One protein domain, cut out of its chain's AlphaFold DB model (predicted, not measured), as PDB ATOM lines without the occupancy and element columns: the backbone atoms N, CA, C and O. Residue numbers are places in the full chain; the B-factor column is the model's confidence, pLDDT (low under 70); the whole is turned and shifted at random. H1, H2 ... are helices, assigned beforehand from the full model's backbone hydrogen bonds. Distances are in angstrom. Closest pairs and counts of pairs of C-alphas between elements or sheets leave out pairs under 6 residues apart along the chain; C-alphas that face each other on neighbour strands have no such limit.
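What this domain is: This is residues 126 to 225 of the 277 residues of an uncharacterized protein of Alloprevotella sp. E39 (UniProt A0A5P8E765). Five helices follow one another in a zigzag, each folding back on the one before, with H3 and H4 in the middle and H1 and H5 at the two ends. H1 packs on residues 140 to 147 of H2 alone, and H5 crosses H4 at the other end. The printed part has 100 residues, with the named helices H1 to H5 in that order and no named strand; its class is all helix. It is compact, with a radius of gyration of the C-alphas of 13.7 A and spans of 38 by 30 by 26 A.

Where its parts are: H1 is residues 126 to 134, 12.1 A long, beginning at C-alpha 126 (-10.549, -6.247, 48.450). H2, residues 140 to 156, measures 24.1 A. H3, residues 161 to 172, measures 16.7 A, and H4, residues 183 to 199, 24.8 A. H5, residues 204 to 220, measures 25.0 A and ends at C-alpha 220 (24.949, 6.237, 50.291).

How they stand to each other: H1 and H2 form a helical hairpin and touch at a shallow tilt of 27 degrees; their closest C-alphas, Tyr 129 and Ala 144, are 5.0 A apart. H2 and H3 touch in a hairpin, closest at C-alphas 151 and 164, 4.8 A; their tilt of 37 degrees is only just steep. H3 and H4 touch in a hairpin at 38 degrees, also only just steep, closest at C-alphas 167 and 191, 4.8 A. H4 and H5 touch, opposite ways at a steep tilt of 45 degrees, closest at C-alphas 194 and 207, 5.3 A. H3 and H5 are near each other, while H1 and H3 are apart. Each O i to N i+4 pair is within hydrogen-bond range in H1, H2, H3 and H4, and 11 of 13 are in H5.

The domain as a whole: The C-alphas farthest apart, Tyr 134 and Cys 224, are 40.5 A apart. The printed part has no cut and no long link. Residues 174 to 184, 209 and 211 to 225 have pLDDT under 70.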
ATOM      1  N   LEU A 126     -10.183  -4.844  48.650       95.69
ATOM      2  CA  LEU A 126     -10.549  -6.247  48.450       95.69
ATOM      3  C   LEU A 126      -9.353  -7.089  47.987       95.69
ATOM      4  O   LEU A 126      -9.098  -8.147  48.555       95.69
ATOM      5  N   LYS A 127      -8.610  -6.623  46.976       92.38
ATOM      6  CA  LYS A 127      -7.438  -7.337  46.442       92.38
ATOM      7  C   LYS A 127      -6.338  -7.507  47.496       92.38
ATOM      8  O   LYS A 127      -5.851  -8.619  47.684       92.38
ATOM      9  N   CYS A 128      -5.969  -6.423  48.183       92.38
ATOM     10  CA  CYS A 128      -4.912  -6.440  49.196       92.38
ATOM     11  C   CYS A 128      -5.324  -7.261  50.426       92.38
ATOM     12  O   CYS A 128      -4.593  -8.151  50.860       92.38
ATOM     13  N   TYR A 129      -6.531  -7.018  50.940       95.94
ATOM     14  CA  TYR A 129      -7.086  -7.746  52.073       95.94
ATOM     15  C   TYR A 129      -7.165  -9.241  51.779       95.94
ATOM     16  O   TYR A 129      -6.775 -10.025  52.630       95.94
ATOM     17  N   LYS A 130      -7.574  -9.645  50.568       95.00
ATOM     18  CA  LYS A 130      -7.585 -11.054  50.151       95.00
ATOM     19  C   LYS A 130      -6.217 -11.705  50.291       95.00
ATOM     20  O   LYS A 130      -6.107 -12.735  50.944       95.00
ATOM     21  N   PHE A 131      -5.185 -11.095  49.712       91.69
ATOM     22  CA  PHE A 131      -3.822 -11.612  49.801       91.69
ATOM     23  C   PHE A 131      -3.382 -11.788  51.265       91.69
ATOM     24  O   PHE A 131      -3.069 -12.897  51.686       91.69
ATOM     25  N   LEU A 132      -3.467 -10.724  52.070       92.31
ATOM     26  CA  LEU A 132      -3.055 -10.749  53.479       92.31
ATOM     27  C   LEU A 132      -3.893 -11.727  54.320       92.31
ATOM     28  O   LEU A 132      -3.388 -12.393  55.224       92.31
ATOM     29  N   PHE A 133      -5.185 -11.832  54.017       93.81
ATOM     30  CA  PHE A 133      -6.099 -12.733  54.695       93.81
ATOM     31  C   PHE A 133      -5.713 -14.197  54.473       93.81
ATOM     32  O   PHE A 133      -5.667 -14.944  55.447       93.81
ATOM     33  N   TYR A 134      -5.383 -14.606  53.247       89.44
ATOM     34  CA  TYR A 134      -4.977 -15.987  52.965       89.44
ATOM     35  C   TYR A 134      -3.537 -16.307  53.396       89.44
ATOM     36  O   TYR A 134      -3.267 -17.446  53.764       89.44
ATOM     37  N   GLU A 135      -2.646 -15.315  53.454       88.06
ATOM     38  CA  GLU A 135      -1.268 -15.478  53.957       88.06
ATOM     39  C   GLU A 135      -1.173 -15.613  55.489       88.06
ATOM     40  O   GLU A 135      -0.088 -15.776  56.043       88.06
ATOM     41  N   GLY A 136      -2.290 -15.540  56.216       86.31
ATOM     42  CA  GLY A 136      -2.272 -15.700  57.671       86.31
ATOM     43  C   GLY A 136      -1.920 -14.429  58.456       86.31
ATOM     44  O   GLY A 136      -1.908 -14.475  59.681       86.31
ATOM     45  N   GLU A 137      -1.741 -13.274  57.806       88.12
ATOM     46  CA  GLU A 137      -1.415 -12.003  58.472       88.12
ATOM     47  C   GLU A 137      -2.507 -11.590  59.480       88.12
ATOM     48  O   GLU A 137      -3.678 -11.451  59.115       88.12
ATOM     49  N   GLU A 138      -2.144 -11.402  60.752       87.69
ATOM     50  CA  GLU A 138      -3.078 -11.000  61.818       87.69
ATOM     51  C   GLU A 138      -3.533  -9.546  61.646       87.69
ATOM     52  O   GLU A 138      -4.702  -9.220  61.858       87.69
ATOM     53  N   ALA A 139      -2.636  -8.667  61.184       88.62
ATOM     54  CA  ALA A 139      -2.928  -7.260  60.930       88.62
ATOM     55  C   ALA A 139      -3.545  -7.008  59.540       88.62
ATOM     56  O   ALA A 139      -3.528  -5.869  59.065       88.62
ATOM     57  N   ALA A 140      -4.095  -8.040  58.879       90.88
ATOM     58  CA  ALA A 140      -4.532  -7.980  57.481       90.88
ATOM     59  C   ALA A 140      -5.493  -6.818  57.207       90.88
ATOM     60  O   ALA A 140      -5.336  -6.112  56.214       90.88
ATOM     61  N   TYR A 141      -6.456  -6.582  58.106       94.31
ATOM     62  CA  TYR A 141      -7.401  -5.470  57.978       94.31
ATOM     63  C   TYR A 141      -6.685  -4.114  57.987       94.31
ATOM     64  O   TYR A 141      -6.838  -3.331  57.053       94.31
ATOM     65  N   ASN A 142      -5.863  -3.854  59.009       92.69
ATOM     66  CA  ASN A 142      -5.178  -2.571  59.175       92.69
ATOM     67  C   ASN A 142      -4.196  -2.302  58.028       92.69
ATOM     68  O   ASN A 142      -4.169  -1.197  57.491       92.69
ATOM     69  N   LYS A 143      -3.438  -3.322  57.611       92.06
ATOM     70  CA  LYS A 143      -2.517  -3.226  56.472       92.06
ATOM     71  C   LYS A 143      -3.264  -2.975  55.163       92.06
ATOM     72  O   LYS A 143      -2.867  -2.097  54.408       92.06
ATOM     73  N   ALA A 144      -4.382  -3.658  54.910       94.69
ATOM     74  CA  ALA A 144      -5.187  -3.398  53.716       94.69
ATOM     75  C   ALA A 144      -5.803  -1.989  53.716       94.69
ATOM     76  O   ALA A 144      -5.855  -1.344  52.673       94.69
ATOM     77  N   VAL A 145      -6.233  -1.474  54.876       94.88
ATOM     78  CA  VAL A 145      -6.706  -0.086  55.008       94.88
ATOM     79  C   VAL A 145      -5.596   0.906  54.659       94.88
ATOM     80  O   VAL A 145      -5.819   1.760  53.798       94.88
ATOM     81  N   ALA A 146      -4.418   0.758  55.272       91.81
ATOM     82  CA  ALA A 146      -3.260   1.619  55.038       91.81
ATOM     83  C   ALA A 146      -2.804   1.580  53.571       91.81
ATOM     84  O   ALA A 146      -2.566   2.624  52.965       91.81
ATOM     85  N   TYR A 147      -2.786   0.387  52.972       93.62
ATOM     86  CA  TYR A 147      -2.495   0.188  51.557       93.62
ATOM     87  C   TYR A 147      -3.442   0.992  50.666       93.62
ATOM     88  O   TYR A 147      -3.007   1.772  49.823       93.62
ATOM     89  N   THR A 148      -4.752   0.819  50.857       96.12
ATOM     90  CA  THR A 148      -5.770   1.496  50.048       96.12
ATOM     91  C   THR A 148      -5.690   3.015  50.197       96.12
ATOM     92  O   THR A 148      -5.870   3.735  49.221       96.12
ATOM     93  N   GLU A 149      -5.399   3.517  51.397       95.19
ATOM     94  CA  GLU A 149      -5.229   4.954  51.645       95.19
ATOM     95  C   GLU A 149      -3.978   5.521  50.968       95.19
ATOM     96  O   GLU A 149      -4.049   6.576  50.336       95.19
ATOM     97  N   ALA A 150      -2.846   4.817  51.052       93.00
ATOM     98  CA  ALA A 150      -1.616   5.200  50.367       93.00
ATOM     99  C   ALA A 150      -1.786   5.183  48.840       93.00
ATOM    100  O   ALA A 150      -1.363   6.123  48.162       93.00
ATOM    101  N   TYR A 151      -2.463   4.158  48.312       96.00
ATOM    102  CA  TYR A 151      -2.770   4.032  46.891       96.00
ATOM    103  C   TYR A 151      -3.595   5.224  46.390       96.00
ATOM    104  O   TYR A 151      -3.153   5.938  45.489       96.00
ATOM    105  N   HIS A 152      -4.752   5.493  47.007       96.81
ATOM    106  CA  HIS A 152      -5.625   6.594  46.581       96.81
ATOM    107  C   HIS A 152      -4.957   7.953  46.723       96.81
ATOM    108  O   HIS A 152      -5.043   8.764  45.808       96.81
ATOM    109  N   ARG A 153      -4.191   8.178  47.799       95.56
ATOM    110  CA  ARG A 153      -3.406   9.409  47.962       95.56
ATOM    111  C   ARG A 153      -2.437   9.635  46.798       95.56
ATOM    112  O   ARG A 153      -2.289  10.765  46.341       95.56
ATOM    113  N   CYS A 154      -1.766   8.588  46.316       94.88
ATOM    114  CA  CYS A 154      -0.862   8.704  45.169       94.88
ATOM    115  C   CYS A 154      -1.621   9.031  43.877       94.88
ATOM    116  O   CYS A 154      -1.199   9.918  43.132       94.88
ATOM    117  N   ILE A 155      -2.745   8.351  43.633       97.19
ATOM    118  CA  ILE A 155      -3.596   8.588  42.458       97.19
ATOM    119  C   ILE A 155      -4.156  10.016  42.456       97.19
ATOM    120  O   ILE A 155      -4.039  10.713  41.448       97.19
ATOM    121  N   ASP A 156      -4.676  10.489  43.588       97.12
ATOM    122  CA  ASP A 156      -5.219  11.844  43.738       97.12
ATOM    123  C   ASP A 156      -4.151  12.926  43.497       97.12
ATOM    124  O   ASP A 156      -4.450  14.009  42.990       97.12
ATOM    125  N   ASN A 157      -2.885  12.611  43.783       95.25
ATOM    126  CA  ASN A 157      -1.729  13.464  43.504       95.25
ATOM    127  C   ASN A 157      -1.183  13.327  42.067       95.25
ATOM    128  O   ASN A 157      -0.117  13.863  41.755       95.25
ATOM    129  N   GLY A 158      -1.888  12.622  41.178       94.50
ATOM    130  CA  GLY A 158      -1.544  12.503  39.760       94.50
ATOM    131  C   GLY A 158      -0.427  11.506  39.449       94.50
ATOM    132  O   GLY A 158       0.169  11.576  38.373       94.50
ATOM    133  N   LYS A 159      -0.113  10.589  40.373       94.88
ATOM    134  CA  LYS A 159       0.827   9.489  40.116       94.88
ATOM    135  C   LYS A 159       0.157   8.388  39.286       94.88
ATOM    136  O   LYS A 159      -1.067   8.299  39.212       94.88
ATOM    137  N   SER A 160       0.965   7.546  38.643       94.12
ATOM    138  CA  SER A 160       0.453   6.403  37.883       94.12
ATOM    139  C   SER A 160      -0.022   5.271  38.800       94.12
ATOM    140  O   SER A 160       0.363   5.196  39.967       94.12
ATOM    141  N   GLU A 161      -0.800   4.334  38.253       94.56
ATOM    142  CA  GLU A 161      -1.206   3.124  38.981       94.56
ATOM    143  C   GLU A 161      -0.007   2.259  39.399       94.56
ATOM    144  O   GLU A 161       0.005   1.741  40.512       94.56
ATOM    145  N   ILE A 162       1.017   2.136  38.542       92.69
ATOM    146  CA  ILE A 162       2.233   1.355  38.832       92.69
ATOM    147  C   ILE A 162       2.954   1.953  40.041       92.69
ATOM    148  O   ILE A 162       3.299   1.237  40.981       92.69
ATOM    149  N   TYR A 163       3.123   3.276  40.036       92.44
ATOM    150  CA  TYR A 163       3.714   4.004  41.148       92.44
ATOM    151  C   TYR A 163       2.893   3.828  42.430       92.44
ATOM    152  O   TYR A 163       3.434   3.453  43.466       92.44
ATOM    153  N   ALA A 164       1.579   4.066  42.364       95.00
ATOM    154  CA  ALA A 164       0.698   4.005  43.525       95.00
ATOM    155  C   ALA A 164       0.683   2.609  44.167       95.00
ATOM    156  O   ALA A 164       0.708   2.493  45.391       95.00
ATOM    157  N   HIS A 165       0.692   1.544  43.357       92.75
ATOM    158  CA  HIS A 165       0.793   0.169  43.844       92.75
ATOM    159  C   HIS A 165       2.136  -0.113  44.529       92.75
ATOM    160  O   HIS A 165       2.145  -0.694  45.616       92.75
ATOM    161  N   ALA A 166       3.251   0.305  43.923       89.31
ATOM    162  CA  ALA A 166       4.585   0.105  44.484       89.31
ATOM    163  C   ALA A 166       4.774   0.876  45.801       89.31
ATOM    164  O   ALA A 166       5.230   0.295  46.785       89.31
ATOM    165  N   TYR A 167       4.338   2.139  45.844       90.38
ATOM    166  CA  TYR A 167       4.351   2.971  47.048       90.38
ATOM    167  C   TYR A 167       3.526   2.327  48.167       90.38
ATOM    168  O   TYR A 167       4.006   2.139  49.284       90.38
ATOM    169  N   ALA A 168       2.277   1.955  47.863       91.56
ATOM    170  CA  ALA A 168       1.371   1.381  48.847       91.56
ATOM    171  C   ALA A 168       1.909   0.053  49.399       91.56
ATOM    172  O   ALA A 168       1.866  -0.150  50.610       91.56
ATOM    173  N   ASN A 169       2.483  -0.809  48.549       88.25
ATOM    174  CA  ASN A 169       3.146  -2.044  48.982       88.25
ATOM    175  C   ASN A 169       4.310  -1.745  49.938       88.25
ATOM    176  O   ASN A 169       4.341  -2.287  51.041       88.25
ATOM    177  N   ALA A 170       5.226  -0.849  49.558       82.62
ATOM    178  CA  ALA A 170       6.367  -0.484  50.396       82.62
ATOM    179  C   ALA A 170       5.935   0.091  51.760       82.62
ATOM    180  O   ALA A 170       6.605  -0.141  52.758       82.62
ATOM    181  N   SER A 171       4.788   0.781  51.816       83.75
ATOM    182  CA  SER A 171       4.263   1.374  53.053       83.75
ATOM    183  C   SER A 171       3.641   0.389  54.050       83.75
ATOM    184  O   SER A 171       3.479   0.733  55.217       83.75
ATOM    185  N   ILE A 172       3.266  -0.821  53.614       81.25
ATOM    186  CA  ILE A 172       2.591  -1.816  54.476       81.25
ATOM    187  C   ILE A 172       3.420  -3.069  54.739       81.25
ATOM    188  O   ILE A 172       3.166  -3.800  55.704       81.25
ATOM    189  N   PHE A 173       4.392  -3.340  53.873       70.50
ATOM    190  CA  PHE A 173       5.384  -4.373  54.080       70.50
ATOM    191  C   PHE A 173       6.594  -3.677  54.673       70.50
ATOM    192  O   PHE A 173       7.325  -2.992  53.971       70.50
ATOM    193  N   ASP A 174       6.736  -3.829  55.988       57.16
ATOM    194  CA  ASP A 174       7.839  -3.337  56.809       57.16
ATOM    195  C   ASP A 174       9.160  -3.951  56.300       57.16
ATOM    196  O   ASP A 174       9.701  -4.908  56.861       57.16
ATOM    197  N   VAL A 175       9.672  -3.463  55.168       53.75
ATOM    198  CA  VAL A 175      11.013  -3.785  54.697       53.75
ATOM    199  C   VAL A 175      11.942  -2.981  55.594       53.75
ATOM    200  O   VAL A 175      12.398  -1.892  55.257       53.75
ATOM    201  N   VAL A 176      12.157  -3.505  56.803       45.59
ATOM    202  CA  VAL A 176      13.070  -2.955  57.802       45.59
ATOM    203  C   VAL A 176      14.486  -3.081  57.257       45.59
ATOM    204  O   VAL A 176      15.235  -4.008  57.563       45.59
ATOM    205  N   LEU A 177      14.868  -2.110  56.443       45.25
ATOM    206  CA  LEU A 177      16.246  -1.806  56.126       45.25
ATOM    207  C   LEU A 177      16.573  -0.463  56.782       45.25
ATOM    208  O   LEU A 177      16.588   0.586  56.163       45.25
ATOM    209  N   VAL A 178      16.791  -0.548  58.096       43.03
ATOM    210  CA  VAL A 178      17.779   0.240  58.849       43.03
ATOM    211  C   VAL A 178      17.829   1.751  58.547       43.03
ATOM    212  O   VAL A 178      18.838   2.211  58.046       43.03
ATOM    213  N   ALA A 179      16.862   2.572  58.975       39.38
ATOM    214  CA  ALA A 179      17.163   3.977  59.312       39.38
ATOM    215  C   ALA A 179      16.032   4.678  60.072       39.38
ATOM    216  O   ALA A 179      14.854   4.467  59.828       39.38
ATOM    217  N   LYS A 180      16.423   5.565  60.990       44.22
ATOM    218  CA  LYS A 180      15.572   6.459  61.793       44.22
ATOM    219  C   LYS A 180      15.209   7.765  61.046       44.22
ATOM    220  O   LYS A 180      15.223   8.831  61.656       44.22
ATOM    221  N   GLU A 181      14.942   7.701  59.745       44.50
ATOM    222  CA  GLU A 181      14.640   8.843  58.853       44.50
ATOM    223  C   GLU A 181      13.282   8.606  58.148       44.50
ATOM    224  O   GLU A 181      12.812   7.470  58.146       44.50
ATOM    225  N   PRO A 182      12.589   9.650  57.641       49.34
ATOM    226  CA  PRO A 182      11.138   9.622  57.438       49.34
ATOM    227  C   PRO A 182      10.684   8.585  56.399       49.34
ATOM    228  O   PRO A 182      11.042   8.669  55.223       49.34
ATOM    229  N   GLU A 183       9.834   7.662  56.862       64.38
ATOM    230  CA  GLU A 183       9.217   6.536  56.140       64.38
ATOM    231  C   GLU A 183       8.752   6.888  54.711       64.38
ATOM    232  O   GLU A 183       8.982   6.128  53.772       64.38
ATOM    233  N   GLU A 184       8.190   8.083  54.508       67.75
ATOM    234  CA  GLU A 184       7.643   8.511  53.212       67.75
ATOM    235  C   GLU A 184       8.694   8.658  52.102       67.75
ATOM    236  O   GLU A 184       8.406   8.328  50.952       67.75
ATOM    237  N   THR A 185       9.920   9.090  52.425       71.25
ATOM    238  CA  THR A 185      10.971   9.268  51.403       71.25
ATOM    239  C   THR A 185      11.416   7.923  50.832       71.25
ATOM    240  O   THR A 185      11.678   7.818  49.637       71.25
ATOM    241  N   TYR A 186      11.470   6.876  51.660       74.00
ATOM    242  CA  TYR A 186      11.780   5.524  51.193       74.00
ATOM    243  C   TYR A 186      10.689   5.007  50.245       74.00
ATOM    244  O   TYR A 186      11.010   4.504  49.168       74.00
ATOM    245  N   TYR A 187       9.410   5.179  50.598       81.06
ATOM    246  CA  TYR A 187       8.290   4.722  49.765       81.06
ATOM    247  C   TYR A 187       8.249   5.427  48.409       81.06
ATOM    248  O   TYR A 187       8.038   4.771  47.387       81.06
ATOM    249  N   ASP A 188       8.498   6.739  48.385       78.62
ATOM    250  CA  ASP A 188       8.580   7.509  47.143       78.62
ATOM    251  C   ASP A 188       9.692   6.970  46.238       78.62
ATOM    252  O   ASP A 188       9.443   6.658  45.074       78.62
ATOM    253  N   LEU A 189      10.902   6.793  46.779       72.56
ATOM    254  CA  LEU A 189      12.053   6.288  46.026       72.56
ATOM    255  C   LEU A 189      11.835   4.870  45.503       72.56
ATOM    256  O   LEU A 189      12.171   4.572  44.356       72.56
ATOM    257  N   TYR A 190      11.252   4.008  46.333       78.94
ATOM    258  CA  TYR A 190      10.874   2.659  45.942       78.94
ATOM    259  C   TYR A 190       9.911   2.688  44.753       78.94
ATOM    260  O   TYR A 190      10.129   2.013  43.747       78.94
ATOM    261  N   ALA A 191       8.861   3.503  44.839       86.06
ATOM    262  CA  ALA A 191       7.839   3.598  43.809       86.06
ATOM    263  C   ALA A 191       8.367   4.187  42.490       86.06
ATOM    264  O   ALA A 191       8.011   3.691  41.419       86.06
ATOM    265  N   GLU A 192       9.244   5.196  42.553       80.75
ATOM    266  CA  GLU A 192       9.917   5.758  41.372       80.75
ATOM    267  C   GLU A 192      10.806   4.717  40.686       80.75
ATOM    268  O   GLU A 192      10.722   4.533  39.469       80.75
ATOM    269  N   ALA A 193      11.624   4.000  41.463       73.94
ATOM    270  CA  ALA A 193      12.491   2.943  40.956       73.94
ATOM    271  C   ALA A 193      11.682   1.803  40.319       73.94
ATOM    272  O   ALA A 193      12.049   1.318  39.245       73.94
ATOM    273  N   PHE A 194      10.566   1.413  40.941       83.75
ATOM    274  CA  PHE A 194       9.710   0.329  40.464       83.75
ATOM    275  C   PHE A 194       9.065   0.688  39.136       83.75
ATOM    276  O   PHE A 194       9.154  -0.058  38.161       83.75
ATOM    277  N   GLU A 195       8.442   1.864  39.079       84.19
ATOM    278  CA  GLU A 195       7.807   2.345  37.863       84.19
ATOM    279  C   GLU A 195       8.816   2.447  36.715       84.19
ATOM    280  O   GLU A 195       8.524   2.042  35.587       84.19
ATOM    281  N   LEU A 196      10.015   2.953  36.998       74.00
ATOM    282  CA  LEU A 196      11.056   3.103  35.994       74.00
ATOM    283  C   LEU A 196      11.569   1.743  35.499       74.00
ATOM    284  O   LEU A 196      11.688   1.546  34.290       74.00
ATOM    285  N   ALA A 197      11.775   0.774  36.393       75.75
ATOM    286  CA  ALA A 197      12.120  -0.603  36.036       75.75
ATOM    287  C   ALA A 197      11.069  -1.243  35.109       75.75
ATOM    288  O   ALA A 197      11.417  -1.793  34.059       75.75
ATOM    289  N   VAL A 198       9.782  -1.104  35.443       81.25
ATOM    290  CA  VAL A 198       8.674  -1.628  34.627       81.25
ATOM    291  C   VAL A 198       8.607  -0.936  33.263       81.25
ATOM    292  O   VAL A 198       8.458  -1.607  32.241       81.25
ATOM    293  N   ARG A 199       8.789   0.392  33.198       76.50
ATOM    294  CA  ARG A 199       8.852   1.138  31.922       76.50
ATOM    295  C   ARG A 199       9.995   0.669  31.015       76.50
ATOM    296  O   ARG A 199       9.875   0.767  29.797       76.50
ATOM    297  N   HIS A 200      11.070   0.135  31.591       70.00
ATOM    298  CA  HIS A 200      12.198  -0.454  30.866       70.00
ATOM    299  C   HIS A 200      12.056  -1.968  30.612       70.00
ATOM    300  O   HIS A 200      12.993  -2.612  30.143       70.00
ATOM    301  N   GLY A 201      10.874  -2.541  30.848       73.12
ATOM    302  CA  GLY A 201      10.550  -3.917  30.473       73.12
ATOM    303  C   GLY A 201      10.984  -4.978  31.482       73.12
ATOM    304  O   GLY A 201      10.962  -6.159  31.137       73.12
ATOM    305  N   MET A 202      11.362  -4.588  32.705       76.81
ATOM    306  CA  MET A 202      11.508  -5.546  33.804       76.81
ATOM    307  C   MET A 202      10.134  -6.086  34.211       76.81
ATOM    308  O   MET A 202       9.144  -5.349  34.224       76.81
ATOM    309  N   ASN A 203      10.068  -7.371  34.560       81.50
ATOM    310  CA  ASN A 203       8.867  -7.923  35.190       81.50
ATOM    311  C   ASN A 203       8.762  -7.486  36.665       81.50
ATOM    312  O   ASN A 203       9.713  -6.948  37.227       81.50
ATOM    313  N   GLU A 204       7.614  -7.723  37.308       77.00
ATOM    314  CA  GLU A 204       7.369  -7.283  38.694       77.00
ATOM    315  C   GLU A 204       8.417  -7.809  39.687       77.00
ATOM    316  O   GLU A 204       8.886  -7.061  40.540       77.00
ATOM    317  N   VAL A 205       8.838  -9.072  39.552       73.94
ATOM    318  CA  VAL A 205       9.839  -9.686  40.440       73.94
ATOM    319  C   VAL A 205      11.196  -8.993  40.291       73.94
ATOM    320  O   VAL A 205      11.839  -8.656  41.282       73.94
ATOM    321  N   GLU A 206      11.629  -8.752  39.056       73.38
ATOM    322  CA  GLU A 206      12.868  -8.026  38.756       73.38
ATOM    323  C   GLU A 206      12.810  -6.576  39.237       73.38
ATOM    324  O   GLU A 206      13.779  -6.087  39.820       73.38
ATOM    325  N   ALA A 207      11.670  -5.912  39.043       76.81
ATOM    326  CA  ALA A 207      11.441  -4.557  39.516       76.81
ATOM    327  C   ALA A 207      11.533  -4.482  41.049       76.81
ATOM    328  O   ALA A 207      12.211  -3.594  41.557       76.81
ATOM    329  N   HIS A 208      10.968  -5.440  41.794       73.69
ATOM    330  CA  HIS A 208      11.110  -5.499  43.255       73.69
ATOM    331  C   HIS A 208      12.581  -5.604  43.699       73.69
ATOM    332  O   HIS A 208      13.034  -4.783  44.498       73.69
ATOM    333  N   PHE A 209      13.364  -6.528  43.124       68.25
ATOM    334  CA  PHE A 209      14.801  -6.648  43.435       68.25
ATOM    335  C   PHE A 209      15.593  -5.378  43.101       68.25
ATOM    336  O   PHE A 209      16.537  -5.003  43.809       68.25
ATOM    337  N   PHE A 210      15.225  -4.721  42.002       70.00
ATOM    338  CA  PHE A 210      15.822  -3.463  41.589       70.00
ATOM    339  C   PHE A 210      15.549  -2.340  42.605       70.00
ATOM    340  O   PHE A 210      16.465  -1.599  42.973       70.00
ATOM    341  N   CYS A 211      14.313  -2.248  43.097       68.44
ATOM    342  CA  CYS A 211      13.905  -1.253  44.086       68.44
ATOM    343  C   CYS A 211      14.628  -1.435  45.412       68.44
ATOM    344  O   CYS A 211      15.181  -0.463  45.921       68.44
ATOM    345  N   ASP A 212      14.700  -2.667  45.922       64.12
ATOM    346  CA  ASP A 212      15.433  -2.977  47.154       64.12
ATOM    347  C   ASP A 212      16.898  -2.533  47.040       64.12
ATOM    348  O   ASP A 212      17.442  -1.894  47.938       64.12
ATOM    349  N   SER A 213      17.523  -2.777  45.883       62.03
ATOM    350  CA  SER A 213      18.903  -2.359  45.615       62.03
ATOM    351  C   SER A 213      19.066  -0.832  45.586       62.03
ATOM    352  O   SER A 213      20.052  -0.307  46.108       62.03
ATOM    353  N   CYS A 214      18.107  -0.101  45.012       58.16
ATOM    354  CA  CYS A 214      18.142   1.364  44.943       58.16
ATOM    355  C   CYS A 214      17.845   2.029  46.286       58.16
ATOM    356  O   CYS A 214      18.531   2.977  46.669       58.16
ATOM    357  N   ALA A 215      16.865   1.507  47.018       57.12
ATOM    358  CA  ALA A 215      16.468   2.026  48.316       57.12
ATOM    359  C   ALA A 215      17.509   1.703  49.410       57.12
ATOM    360  O   ALA A 215      17.693   2.470  50.349       57.12
ATOM    361  N   MET A 216      18.294   0.630  49.252       53.66
ATOM    362  CA  MET A 216      19.511   0.414  50.049       53.66
ATOM    363  C   MET A 216      20.660   1.357  49.656       53.66
ATOM    364  O   MET A 216      21.492   1.717  50.490       53.66
ATOM    365  N   ALA A 217      20.735   1.772  48.389       46.47
ATOM    366  CA  ALA A 217      21.768   2.689  47.906       46.47
ATOM    367  C   ALA A 217      21.517   4.162  48.294       46.47
ATOM    368  O   ALA A 217      22.454   4.968  48.247       46.47
ATOM    369  N   SER A 218      20.302   4.540  48.717       47.06
ATOM    370  CA  SER A 218      20.002   5.899  49.203       47.06
ATOM    371  C   SER A 218      20.665   6.248  50.540       47.06
ATOM    372  O   SER A 218      20.984   7.421  50.744       47.06
ATOM    373  N   ASP A 219      21.031   5.259  51.367       45.81
ATOM    374  CA  ASP A 219      21.918   5.460  52.533       45.81
ATOM    375  C   ASP A 219      23.310   5.989  52.130       45.81
ATOM    376  O   ASP A 219      24.063   6.537  52.939       45.81
ATOM    377  N   TRP A 220      23.652   5.883  50.843       40.31
ATOM    378  CA  TRP A 220      24.949   6.237  50.291       40.31
ATOM    379  C   TRP A 220      24.909   7.456  49.351       40.31
ATOM    380  O   TRP A 220      25.729   7.537  48.454       40.31
ATOM    381  N   ARG A 221      24.014   8.444  49.510       39.97
ATOM    382  CA  ARG A 221      24.041   9.729  48.743       39.97
ATOM    383  C   ARG A 221      24.186   9.606  47.202       39.97
ATOM    384  O   ARG A 221      24.598  10.566  46.553       39.97
ATOM    385  N   TYR A 222      23.844   8.468  46.592       40.81
ATOM    386  CA  TYR A 222      23.975   8.241  45.137       40.81
ATOM    387  C   TYR A 222      22.734   8.666  44.327       40.81
ATOM    388  O   TYR A 222      22.703   8.532  43.103       40.81
ATOM    389  N   LEU A 223      21.739   9.246  45.001       38.50
ATOM    390  CA  LEU A 223      20.443   9.670  44.459       38.50
ATOM    391  C   LEU A 223      20.518  10.634  43.268       38.50
ATOM    392  O   LEU A 223      19.633  10.637  42.420       38.50
ATOM    393  N   CYS A 224      21.601  11.401  43.141       40.62
ATOM    394  CA  CYS A 224      21.768  12.398  42.083       40.62
ATOM    395  C   CYS A 224      21.876  11.801  40.667       40.62
ATOM    396  O   CYS A 224      22.017  12.556  39.708       40.62
ATOM    397  N   ASN A 225      21.901  10.471  40.525       48.59
ATOM    398  CA  ASN A 225      22.141   9.812  39.248       48.59
ATOM    399  C   ASN A 225      21.349   8.501  39.088       48.59
ATOM    400  O   ASN A 225      21.850   7.572  38.456       48.59
TER     401      ASN A 225